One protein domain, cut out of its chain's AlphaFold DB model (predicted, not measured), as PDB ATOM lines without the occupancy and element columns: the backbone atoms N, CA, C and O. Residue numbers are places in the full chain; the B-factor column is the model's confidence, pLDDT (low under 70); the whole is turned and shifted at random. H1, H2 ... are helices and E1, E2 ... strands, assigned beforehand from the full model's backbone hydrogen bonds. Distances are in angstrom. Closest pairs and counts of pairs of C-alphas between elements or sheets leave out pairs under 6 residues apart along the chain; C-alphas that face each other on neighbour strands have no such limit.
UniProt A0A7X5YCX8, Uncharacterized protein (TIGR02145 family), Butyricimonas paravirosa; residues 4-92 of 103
ATOM      1  N   SER A   4     272.328 302.218 233.214       87.31
ATOM      2  CA  SER A   4     272.897 302.564 234.522       87.31
ATOM      3  C   SER A   4     272.443 301.599 235.619       87.31
ATOM      4  O   SER A   4     273.248 301.230 236.470       87.31
ATOM      5  N   GLU A   5     271.195 301.133 235.572       89.81
ATOM      6  CA  GLU A   5     270.658 300.171 236.542       89.81
ATOM      7  C   GLU A   5     271.201 298.757 236.331       89.81
ATOM      8  O   GLU A   5     271.448 298.048 237.305       89.81
ATOM      9  N   ILE A   6     271.435 298.334 235.082       85.25
ATOM     10  CA  ILE A   6     271.877 296.964 234.760       85.25
ATOM     11  C   ILE A   6     273.127 296.565 235.558       85.25
ATOM     12  O   ILE A   6     273.234 295.415 235.997       85.25
ATOM     13  N   ASN A   7     274.048 297.499 235.786       85.69
ATOM     14  CA  ASN A   7     275.326 297.218 236.436       85.69
ATOM     15  C   ASN A   7     275.336 297.441 237.953       85.69
ATOM     16  O   ASN A   7     276.339 297.100 238.589       85.69
ATOM     17  N   MET A   8     274.243 297.933 238.547       92.12
ATOM     18  CA  MET A   8     274.142 298.092 240.001       92.12
ATOM     19  C   MET A   8     274.303 296.734 240.700       92.12
ATOM     20  O   MET A   8     273.836 295.696 240.213       92.12
ATOM     21  N   LEU A   9     275.070 296.713 241.786       92.44
ATOM     22  CA  LEU A   9     275.374 295.520 242.571       92.44
ATOM     23  C   LEU A   9     274.790 295.691 243.965       92.44
ATOM     24  O   LEU A   9     274.893 296.772 244.524       92.44
ATOM     25  N   ASP A  10     274.227 294.608 244.487       92.69
ATOM     26  CA  ASP A  10     273.511 294.547 245.759       92.69
ATOM     27  C   ASP A  10     272.275 295.460 245.783       92.69
ATOM     28  O   ASP A  10     271.900 296.010 246.811       92.69
ATOM     29  N   GLU A  11     271.615 295.568 244.624       95.12
ATOM     30  CA  GLU A  11     270.460 296.436 244.395       95.12
ATOM     31  C   GLU A  11     269.328 295.722 243.644       95.12
ATOM     32  O   GLU A  11     269.545 294.825 242.809       95.12
ATOM     33  N   TRP A  12     268.101 296.175 243.911       94.88
ATOM     34  CA  TRP A  12     266.903 295.811 243.154       94.88
ATOM     35  C   TRP A  12     266.864 296.573 241.833       94.88
ATOM     36  O   TRP A  12     266.891 297.801 241.822       94.88
ATOM     37  N   ARG A  13     266.771 295.850 240.712       95.19
ATOM     38  CA  ARG A  13     266.820 296.447 239.372       95.19
ATOM     39  C   ARG A  13     265.547 296.194 238.587       95.19
ATOM     40  O   ARG A  13     264.988 295.096 238.643       95.19
ATOM     41  N   GLY A  14     265.200 297.179 237.766       93.94
ATOM     42  CA  GLY A  14     263.997 297.153 236.948       93.94
ATOM     43  C   GLY A  14     262.784 297.660 237.714       93.94
ATOM     44  O   GLY A  14     262.910 298.215 238.805       93.94
ATOM     45  N   SER A  15     261.617 297.460 237.123       93.19
ATOM     46  CA  SER A  15     260.328 297.857 237.697       93.19
ATOM     47  C   SER A  15     259.225 296.821 237.485       93.19
ATOM     48  O   SER A  15     258.127 297.030 237.974       93.19
ATOM     49  N   TYR A  16     259.482 295.770 236.699       93.25
ATOM     50  CA  TYR A  16     258.538 294.661 236.480       93.25
ATOM     51  C   TYR A  16     259.198 293.396 235.901       93.25
ATOM     52  O   TYR A  16     258.575 292.342 235.783       93.25
ATOM     53  N   GLU A  17     260.465 293.478 235.486       93.31
ATOM     54  CA  GLU A  17     261.160 292.408 234.772       93.31
ATOM     55  C   GLU A  17     261.302 291.124 235.601       93.31
ATOM     56  O   GLU A  17     261.481 290.049 235.033       93.31
ATOM     57  N   GLY A  18     261.228 291.214 236.929       94.19
ATOM     58  CA  GLY A  18     261.181 290.057 237.810       94.19
ATOM     59  C   GLY A  18     259.927 289.222 237.582       94.19
ATOM     60  O   GLY A  18     260.062 288.010 237.451       94.19
ATOM     61  N   ASP A  19     258.752 289.846 237.450       94.00
ATOM     62  CA  ASP A  19     257.478 289.151 237.202       94.00
ATOM     63  C   ASP A  19     257.476 288.391 235.879       94.00
ATOM     64  O   ASP A  19     257.029 287.246 235.830       94.00
ATOM     65  N   LEU A  20     258.083 288.966 234.835       94.25
ATOM     66  CA  LEU A  20     258.241 288.292 233.544       94.25
ATOM     67  C   LEU A  20     258.971 286.947 233.665       94.25
ATOM     68  O   LEU A  20     258.749 286.044 232.859       94.25
ATOM     69  N   LEU A  21     259.867 286.810 234.644       93.75
ATOM     70  CA  LEU A  21     260.673 285.607 234.827       93.75
ATOM     71  C   LEU A  21     260.010 284.563 235.735       93.75
ATOM     72  O   LEU A  21     260.472 283.420 235.778       93.75
ATOM     73  N   LYS A  22     258.951 284.921 236.464       92.75
ATOM     74  CA  LYS A  22     258.248 284.009 237.380       92.75
ATOM     75  C   LYS A  22     257.417 282.979 236.612       92.75
ATOM     76  O   LYS A  22     257.249 283.054 235.397       92.75
ATOM     77  N   GLU A  23     256.943 281.971 237.335       88.69
ATOM     78  CA  GLU A  23     255.948 281.028 236.824       88.69
ATOM     79  C   GLU A  23     254.579 281.714 236.701       88.69
ATOM     80  O   GLU A  23     254.181 282.464 237.591       88.69
ATOM     81  N   GLY A  24     253.851 281.440 235.616       84.50
ATOM     82  CA  GLY A  24     252.477 281.915 235.422       84.50
ATOM     83  C   GLY A  24     252.203 282.472 234.026       84.50
ATOM     84  O   GLY A  24     253.091 282.561 233.181       84.50
ATOM     85  N   GLU A  25     250.948 282.861 233.790       81.12
ATOM     86  CA  GLU A  25     250.457 283.313 232.476       81.12
ATOM     87  C   GLU A  25     251.009 284.679 232.044       81.12
ATOM     88  O   GLU A  25     251.022 284.996 230.858       81.12
ATOM     89  N   GLN A  26     251.481 285.486 232.997       76.81
ATOM     90  CA  GLN A  26     252.077 286.800 232.728       76.81
ATOM     91  C   GLN A  26     253.576 286.723 232.391       76.81
ATOM     92  O   GLN A  26     254.160 287.711 231.942       76.81
ATOM     93  N   GLY A  27     254.208 285.568 232.620       83.81
ATOM     94  CA  GLY A  27     255.634 285.367 232.391       83.81
ATOM     95  C   GLY A  27     255.978 285.117 230.921       83.81
ATOM     96  O   GLY A  27     255.165 284.645 230.131       83.81
ATOM     97  N   ILE A  28     257.238 285.343 230.550       90.12
ATOM     98  CA  ILE A  28     257.759 285.095 229.188       90.12
ATOM     99  C   ILE A  28     258.096 283.614 228.930       90.12
ATOM    100  O   ILE A  28     258.892 283.290 228.049       90.12
ATOM    101  N   GLY A  29     257.562 282.701 229.745       89.75
ATOM    102  CA  GLY A  29     257.892 281.274 229.700       89.75
ATOM    103  C   GLY A  29     259.251 280.920 230.311       89.75
ATOM    104  O   GLY A  29     259.692 279.775 230.193       89.75
ATOM    105  N   PHE A  30     259.917 281.864 230.995       91.81
ATOM    106  CA  PHE A  30     261.086 281.512 231.799       91.81
ATOM    107  C   PHE A  30     260.659 280.547 232.904       91.81
ATOM    108  O   PHE A  30     261.249 279.486 232.980       91.81
ATOM    109  N   ASN A  31     259.599 280.790 233.679       92.88
ATOM    110  CA  ASN A  31     259.154 279.856 234.725       92.88
ATOM    111  C   ASN A  31     260.284 279.556 235.727       92.88
ATOM    112  O   ASN A  31     260.870 278.468 235.753       92.88
ATOM    113  N   ALA A  32     260.690 280.577 236.481       93.50
ATOM    114  CA  ALA A  32     261.713 280.438 237.506       93.50
ATOM    115  C   ALA A  32     261.228 279.564 238.671       93.50
ATOM    116  O   ALA A  32     260.432 280.010 239.492       93.50
ATOM    117  N   GLY A  33     261.789 278.360 238.794       93.12
ATOM    118  CA  GLY A  33     261.523 277.494 239.938       93.12
ATOM    119  C   GLY A  33     262.054 278.086 241.248       93.12
ATOM    120  O   GLY A  33     263.252 278.364 241.384       93.12
ATOM    121  N   TYR A  34     261.172 278.221 242.237       93.69
ATOM    122  CA  TYR A  34     261.462 278.720 243.587       93.69
ATOM    123  C   TYR A  34     262.175 277.670 244.459       93.69
ATOM    124  O   TYR A  34     261.738 277.312 245.548       93.69
ATOM    125  N   ALA A  35     263.297 277.142 243.971       92.62
ATOM    126  CA  ALA A  35     264.014 276.030 244.596       92.62
ATOM    127  C   ALA A  35     264.788 276.409 245.874       92.62
ATOM    128  O   ALA A  35     265.318 275.529 246.555       92.62
ATOM    129  N   GLY A  36     264.874 277.700 246.208       93.69
ATOM    130  CA  GLY A  36     265.775 278.174 247.248       93.69
ATOM    131  C   GLY A  36     267.252 278.091 246.839       93.69
ATOM    132  O   GLY A  36     267.583 277.957 245.659       93.69
ATOM    133  N   ALA A  37     268.153 278.213 247.812       93.62
ATOM    134  CA  ALA A  37     269.601 278.096 247.603       93.62
ATOM    135  C   ALA A  37     270.342 277.707 248.883       93.62
ATOM    136  O   ALA A  37     269.854 277.942 249.989       93.62
ATOM    137  N   ARG A  38     271.568 277.195 248.737       92.75
ATOM    138  CA  ARG A  38     272.562 277.191 249.819       92.75
ATOM    139  C   ARG A  38     273.397 278.451 249.711       92.75
ATOM    140  O   ARG A  38     274.316 278.499 248.898       92.75
ATOM    141  N   VAL A  39     273.051 279.469 250.490       88.06
ATOM    142  CA  VAL A  39     273.762 280.754 250.500       88.06
ATOM    143  C   VAL A  39     275.033 280.665 251.354       88.06
ATOM    144  O   VAL A  39     275.194 279.747 252.156       88.06
ATOM    145  N   TYR A  40     275.983 281.575 251.137       82.56
ATOM    146  CA  TYR A  40     277.220 281.631 251.917       82.56
ATOM    147  C   TYR A  40     277.020 282.461 253.197       82.56
ATOM    148  O   TYR A  40     276.520 283.581 253.129       82.56
ATOM    149  N   GLY A  41     277.455 281.942 254.350       75.69
ATOM    150  CA  GLY A  41     277.486 282.656 255.633       75.69
ATOM    151  C   GLY A  41     277.137 281.768 256.832       75.69
ATOM    152  O   GLY A  41     276.833 280.589 256.678       75.69
ATOM    153  N   SER A  42     277.188 282.344 258.034       58.88
ATOM    154  CA  SER A  42     276.714 281.705 259.271       58.88
ATOM    155  C   SER A  42     275.239 282.022 259.470       58.88
ATOM    156  O   SER A  42     274.829 283.168 259.275       58.88
ATOM    157  N   HIS A  43     274.425 281.028 259.823       65.00
ATOM    158  CA  HIS A  43     272.976 281.186 259.770       65.00
ATOM    159  C   HIS A  43     272.267 280.705 261.038       65.00
ATOM    160  O   HIS A  43     272.597 279.669 261.607       65.00
ATOM    161  N   MET A  44     271.263 281.483 261.449       54.88
ATOM    162  CA  MET A  44     270.625 281.432 262.770       54.88
ATOM    163  C   MET A  44     269.852 280.131 263.059       54.88
ATOM    164  O   MET A  44     269.683 279.780 264.219       54.88
ATOM    165  N   TYR A  45     269.409 279.408 262.022       62.47
ATOM    166  CA  TYR A  45     268.514 278.244 262.145       62.47
ATOM    167  C   TYR A  45     269.097 276.932 261.587       62.47
ATOM    168  O   TYR A  45     268.356 276.002 261.281       62.47
ATOM    169  N   GLY A  46     270.426 276.834 261.452       57.91
ATOM    170  CA  GLY A  46     271.149 275.562 261.260       57.91
ATOM    171  C   GLY A  46     270.963 274.834 259.918       57.91
ATOM    172  O   GLY A  46     271.653 273.850 259.661       57.91
ATOM    173  N   GLY A  47     270.068 275.298 259.046       69.31
ATOM    174  CA  GLY A  47     269.871 274.735 257.713       69.31
ATOM    175  C   GLY A  47     270.927 275.204 256.713       69.31
ATOM    176  O   GLY A  47     271.331 276.365 256.709       69.31
ATOM    177  N   ASN A  48     271.331 274.312 255.807       78.69
ATOM    178  CA  ASN A  48     272.192 274.667 254.676       78.69
ATOM    179  C   ASN A  48     271.411 275.264 253.494       78.69
ATOM    180  O   ASN A  48     272.037 275.770 252.577       78.69
ATOM    181  N   PHE A  49     270.076 275.205 253.474       85.81
ATOM    182  CA  PHE A  49     269.252 275.634 252.337       85.81
ATOM    183  C   PHE A  49     268.150 276.607 252.777       85.81
ATOM    184  O   PHE A  49     267.554 276.422 253.837       85.81
ATOM    185  N   TYR A  50     267.885 277.626 251.955       86.12
ATOM    186  CA  TYR A  50     267.069 278.798 252.291       86.12
ATOM    187  C   TYR A  50     265.967 279.053 251.281       86.12
ATOM    188  O   TYR A  50     266.191 278.928 250.079       86.12
ATOM    189  N   ASN A  51     264.826 279.530 251.785       90.06
ATOM    190  CA  ASN A  51     263.760 280.172 251.010       90.06
ATOM    191  C   ASN A  51     263.235 279.335 249.838       90.06
ATOM    192  O   ASN A  51     262.826 279.883 248.811       90.06
ATOM    193  N   LYS A  52     263.230 278.008 250.006       91.88
ATOM    194  CA  LYS A  52     262.464 277.123 249.133       91.88
ATOM    195  C   LYS A  52     260.998 277.573 249.143       91.88
ATOM    196  O   LYS A  52     260.492 277.976 250.187       91.88
ATOM    197  N   ASP A  53     260.372 277.551 247.973       92.12
ATOM    198  CA  ASP A  53     258.992 277.966 247.708       92.12
ATOM    199  C   ASP A  53     258.737 279.479 247.907       92.12
ATOM    200  O   ASP A  53     257.605 279.943 247.794       92.12
ATOM    201  N   VAL A  54     259.790 280.273 248.163       92.44
ATOM    202  CA  VAL A  54     259.695 281.729 248.390       92.44
ATOM    203  C   VAL A  54     260.568 282.520 247.418       92.44
ATOM    204  O   VAL A  54     260.110 283.514 246.852       92.44
ATOM    205  N   ASN A  55     261.809 282.078 247.190       94.12
ATOM    206  CA  ASN A  55     262.765 282.763 246.323       94.12
ATOM    207  C   ASN A  55     263.383 281.816 245.285       94.12
ATOM    208  O   ASN A  55     263.680 280.651 245.565       94.12
ATOM    209  N   ALA A  56     263.634 282.352 244.094       95.31
ATOM    210  CA  ALA A  56     264.413 281.697 243.055       95.31
ATOM    211  C   ALA A  56     265.795 282.352 242.966       95.31
ATOM    212  O   ALA A  56     265.921 283.574 242.871       95.31
ATOM    213  N   TYR A  57     266.835 281.528 243.003       96.06
ATOM    214  CA  TYR A  57     268.226 281.952 243.096       96.06
ATOM    215  C   TYR A  57     269.008 281.401 241.915       96.06
ATOM    216  O   TYR A  57     269.099 280.185 241.765       96.06
ATOM    217  N   PHE A  58     269.615 282.274 241.118       96.75
ATOM    218  CA  PHE A  58     270.376 281.873 239.940       96.75
ATOM    219  C   PHE A  58     271.794 282.421 239.956       96.75
ATOM    220  O   PHE A  58     272.018 283.589 240.287       96.75
ATOM    221  N   TRP A  59     272.745 281.594 239.533       97.12
ATOM    222  CA  TRP A  59     274.041 282.086 239.081       97.12
ATOM    223  C   TRP A  59     273.894 282.808 237.739       97.12
ATOM    224  O   TRP A  59     273.118 282.385 236.880       97.12
ATOM    225  N   SER A  60     274.667 283.875 237.531       95.00
ATOM    226  CA  SER A  60     274.962 284.376 236.187       95.00
ATOM    227  C   SER A  60     276.339 283.895 235.731       95.00
ATOM    228  O   SER A  60     277.174 283.501 236.540       95.00
ATOM    229  N   ALA A  61     276.617 283.987 234.430       93.75
ATOM    230  CA  ALA A  61     277.939 283.687 233.869       93.75
ATOM    231  C   ALA A  61     279.005 284.760 234.195       93.75
ATOM    232  O   ALA A  61     280.102 284.743 233.647       93.75
ATOM    233  N   THR A  62     278.682 285.731 235.056       94.06
ATOM    234  CA  THR A  62     279.570 286.851 235.379       94.06
ATOM    235  C   THR A  62     280.353 286.537 236.646       94.06
ATOM    236  O   THR A  62     279.771 286.294 237.703       94.06
ATOM    237  N   ARG A  63     281.676 286.611 236.536       92.56
ATOM    238  CA  ARG A  63     282.622 286.507 237.648       92.56
ATOM    239  C   ARG A  63     283.047 287.902 238.110       92.56
ATOM    240  O   ARG A  63     283.137 288.815 237.288       92.56
ATOM    241  N   LYS A  64     283.315 288.066 239.405       92.19
ATOM    242  CA  LYS A  64     283.852 289.292 240.006       92.19
ATOM    243  C   LYS A  64     285.034 288.930 240.905       92.19
ATOM    244  O   LYS A  64     284.858 288.250 241.909       92.19
ATOM    245  N   VAL A  65     286.223 289.395 240.536       91.88
ATOM    246  CA  VAL A  65     287.444 289.237 241.338       91.88
ATOM    247  C   VAL A  65     287.630 290.511 242.155       91.88
ATOM    248  O   VAL A  65     287.786 291.582 241.576       91.88
ATOM    249  N   GLU A  66     287.566 290.407 243.482       88.56
ATOM    250  CA  GLU A  66     287.784 291.539 244.401       88.56
ATOM    251  C   GLU A  66     289.256 291.667 244.799       88.56
ATOM    252  O   GLU A  66     289.764 292.765 245.009       88.56
ATOM    253  N   SER A  67     289.944 290.533 244.936       91.25
ATOM    254  CA  SER A  67     291.367 290.450 245.263       91.25
ATOM    255  C   SER A  67     291.923 289.087 244.854       91.25
ATOM    256  O   SER A  67     291.161 288.190 244.486       91.25
ATOM    257  N   ASP A  68     293.234 288.892 245.002       89.81
ATOM    258  CA  ASP A  68     293.925 287.628 244.698       89.81
ATOM    259  C   ASP A  68     293.341 286.403 245.425       89.81
ATOM    260  O   ASP A  68     293.535 285.266 244.998       89.81
ATOM    261  N   THR A  69     292.618 286.617 246.529       87.50
ATOM    262  CA  THR A  69     292.032 285.550 247.357       87.50
ATOM    263  C   THR A  69     290.506 285.581 247.408       87.50
ATOM    264  O   THR A  69     289.892 284.670 247.970       87.50
ATOM    265  N   VAL A  70     289.874 286.610 246.833       89.69
ATOM    266  CA  VAL A  70     288.423 286.806 246.890       89.69
ATOM    267  C   VAL A  70     287.854 286.808 245.480       89.69
ATOM    268  O   VAL A  70     287.899 287.799 244.752       89.69
ATOM    269  N   ASP A  71     287.273 285.663 245.141       93.31
ATOM    270  CA  ASP A  71     286.612 285.404 243.873       93.31
ATOM    271  C   ASP A  71     285.126 285.115 244.095       93.31
ATOM    272  O   ASP A  71     284.750 284.234 244.882       93.31
ATOM    273  N   LEU A  72     284.280 285.890 243.425       95.19
ATOM    274  CA  LEU A  72     282.839 285.904 243.617       95.19
ATOM    275  C   LEU A  72     282.112 285.623 242.302       95.19
ATOM    276  O   LEU A  72     282.503 286.061 241.218       95.19
ATOM    277  N   GLY A  73     280.987 284.928 242.420       95.75
ATOM    278  CA  GLY A  73     280.005 284.810 241.352       95.75
ATOM    279  C   GLY A  73     278.936 285.882 241.505       95.75
ATOM    280  O   GLY A  73     278.554 286.247 242.619       95.75
ATOM    281  N   ILE A  74     278.421 286.372 240.384       96.31
ATOM    282  CA  ILE A  74     277.257 287.252 240.379       96.31
ATOM    283  C   ILE A  74     275.980 286.410 240.399       96.31
ATOM    284  O   ILE A  74     275.849 285.419 239.679       96.31
ATOM    285  N   THR A  75     275.013 286.834 241.208       96.19
ATOM    286  CA  THR A  75     273.727 286.153 241.376       96.19
ATOM    287  C   THR A  75     272.569 287.009 240.866       96.19
ATOM    288  O   THR A  75     272.661 288.237 240.720       96.19
ATOM    289  N   ARG A  76     271.461 286.344 240.545       95.69
ATOM    290  CA  ARG A  76     270.152 286.941 240.272       95.69
ATOM    291  C   ARG A  76     269.149 286.293 241.204       95.69
ATOM    292  O   ARG A  76     269.112 285.066 241.289       95.69
ATOM    293  N   ILE A  77     268.364 287.104 241.900       95.75
ATOM    294  CA  ILE A  77     267.383 286.599 242.853       95.75
ATOM    295  C   ILE A  77     266.019 287.184 242.517       95.75
ATOM    296  O   ILE A  77     265.881 288.397 242.348       95.75
ATOM    297  N   LEU A  78     265.038 286.296 242.411       95.44
ATOM    298  CA  LEU A  78     263.630 286.618 242.227       95.44
ATOM    299  C   LEU A  78     262.905 286.258 243.512       95.44
ATOM    300  O   LEU A  78     263.074 285.158 244.040       95.44
ATOM    301  N   PHE A  79     262.113 287.188 244.022       93.44
ATOM    302  CA  PHE A  79     261.323 286.982 245.226       93.44
ATOM    303  C   PHE A  79     259.862 286.901 244.810       93.44
ATOM    304  O   PHE A  79     259.424 287.624 243.916       93.44
ATOM    305  N   LEU A  80     259.087 286.029 245.454       90.62
ATOM    306  CA  LEU A  80     257.680 285.847 245.096       90.62
ATOM    307  C   LEU A  80     256.896 287.175 245.129       90.62
ATOM    308  O   LEU A  80     256.121 287.452 244.220       90.62
ATOM    309  N   LYS A  81     257.164 288.020 246.133       90.81
ATOM    310  CA  LYS A  81     256.430 289.268 246.423       90.81
ATOM    311  C   LYS A  81     257.059 290.553 245.863       90.81
ATOM    312  O   LYS A  81     256.648 291.634 246.262       90.81
ATOM    313  N   GLU A  82     258.073 290.452 245.012       94.31
ATOM    314  CA  GLU A  82     258.795 291.607 244.454       94.31
ATOM    315  C   GLU A  82     258.918 291.434 242.942       94.31
ATOM    316  O   GLU A  82     259.244 290.341 242.477       94.31
ATOM    317  N   ASP A  83     258.627 292.482 242.183       94.69
ATOM    318  CA  ASP A  83     258.561 292.468 240.715       94.69
ATOM    319  C   ASP A  83     259.889 292.885 240.059       94.69
ATOM    320  O   ASP A  83     260.054 292.803 238.840       94.69
ATOM    321  N   ARG A  84     260.880 293.268 240.868       95.81
ATOM    322  CA  ARG A  84     262.253 293.574 240.450       95.81
ATOM    323  C   ARG A  84     263.189 292.379 240.588       95.81
ATOM    324  O   ARG A  84     262.887 291.354 241.198       95.81
ATOM    325  N   ILE A  85     264.391 292.533 240.034       96.12
ATOM    326  CA  ILE A  85     265.442 291.511 240.081       96.12
ATOM    327  C   ILE A  85     266.598 292.005 240.945       96.12
ATOM    328  O   ILE A  85     267.322 292.927 240.555       96.12
ATOM    329  N   MET A  86     266.842 291.333 242.068       96.25
ATOM    330  CA  MET A  86     268.027 291.580 242.886       96.25
ATOM    331  C   MET A  86     269.266 291.050 242.163       96.25
ATOM    332  O   MET A  86     269.313 289.886 241.742       96.25
ATOM    333  N   ARG A  87     270.292 291.892 242.027       95.81
ATOM    334  CA  ARG A  87     271.640 291.456 241.640       95.81
ATOM    335  C   ARG A  87     272.541 291.545 242.842       95.81
ATOM    336  O   ARG A  87     272.734 292.631 243.356       95.81
ATOM    337  N   SER A  88     273.154 290.431 243.208       94.31
ATOM    338  CA  SER A  88     274.112 290.386 244.306       94.31
ATOM    339  C   SER A  88     275.360 289.605 243.899       94.31
ATOM    340  O   SER A  88     275.510 289.201 242.738       94.31
ATOM    341  N   SER A  89     276.276 289.416 244.838       94.19
ATOM    342  CA  SER A  89     277.459 288.576 244.699       94.19
ATOM    343  C   SER A  89     277.486 287.511 245.793       94.19
ATOM    344  O   SER A  89     276.895 287.671 246.858       94.19
ATOM    345  N   SER A  90     278.114 286.374 245.519       94.19
ATOM    346  CA  SER A  90     278.238 285.293 246.496       94.19
ATOM    347  C   SER A  90     279.516 284.499 246.262       94.19
ATOM    348  O   SER A  90     280.060 284.483 245.153       94.19
ATOM    349  N   LYS A  91     280.006 283.827 247.308       93.50
ATOM    350  CA  LYS A  91     281.159 282.934 247.174       93.50
ATOM    351  C   LYS A  91     280.797 281.743 246.297       93.50
ATOM    352  O   LYS A  91     279.720 281.166 246.432       93.50
ATOM    353  N   LEU A  92     281.749 281.312 245.476       92.75
ATOM    354  CA  LEU A  92     281.581 280.174 244.566       92.75
ATOM    355  C   LEU A  92     281.336 278.834 245.286       92.75
ATOM    356  O   LEU A  92     280.917 277.866 244.665       92.75
TER     357      LEU A  92
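What this domain is: This is residues 4 to 92 of the 103 residues of the protein "Uncharacterized protein (TIGR02145 family)" of Butyricimonas paravirosa (UniProt A0A7X5YCX8). A strongly twisted sheet of four antiparallel strands, E1 E4 E3 E2, has short helix H1 over E3 and a long loop, residues 22 to 54. The 89 printed residues run E1, H1, E2, E3, E4, mostly strand, with under half in named elements. The whole is compact, radius of gyration of the C-alphas 13.9 A, spanning 44 by 36 by 19 A.

Where its parts are: Find E1, residues 11 to 13, from C-alpha 11 at (270.460, 296.436, 244.395), then H1, residues 17 to 21. E2, residues 55 to 67, 29.6 A, bends by 78 degrees at residue 61. E3 is residues 70 to 79, 27.2 A; E4, residues 85 to 91, 19.3 A, ends at C-alpha 91 (281.159, 282.934, 247.174).

How they stand to each other: Hairpins E2-E3, with N 58 to O 76 at 2.8 A, and E3-E4, with N 75 to O 88 at 2.9 A, form a meander, successive antiparallel neighbours. For E1 and E4, see N 13 to O 85, 3.0 A. H1 is on the sheet, its height 8.8 A; 0 of 1 O i to N i+4 and 1 of 2 O i to N i+3 pairs are within hydrogen-bond range.

The domain as a whole: The printed part has no cut; in the long link H1 to E2, residues 42 to 47 have pLDDT under 70.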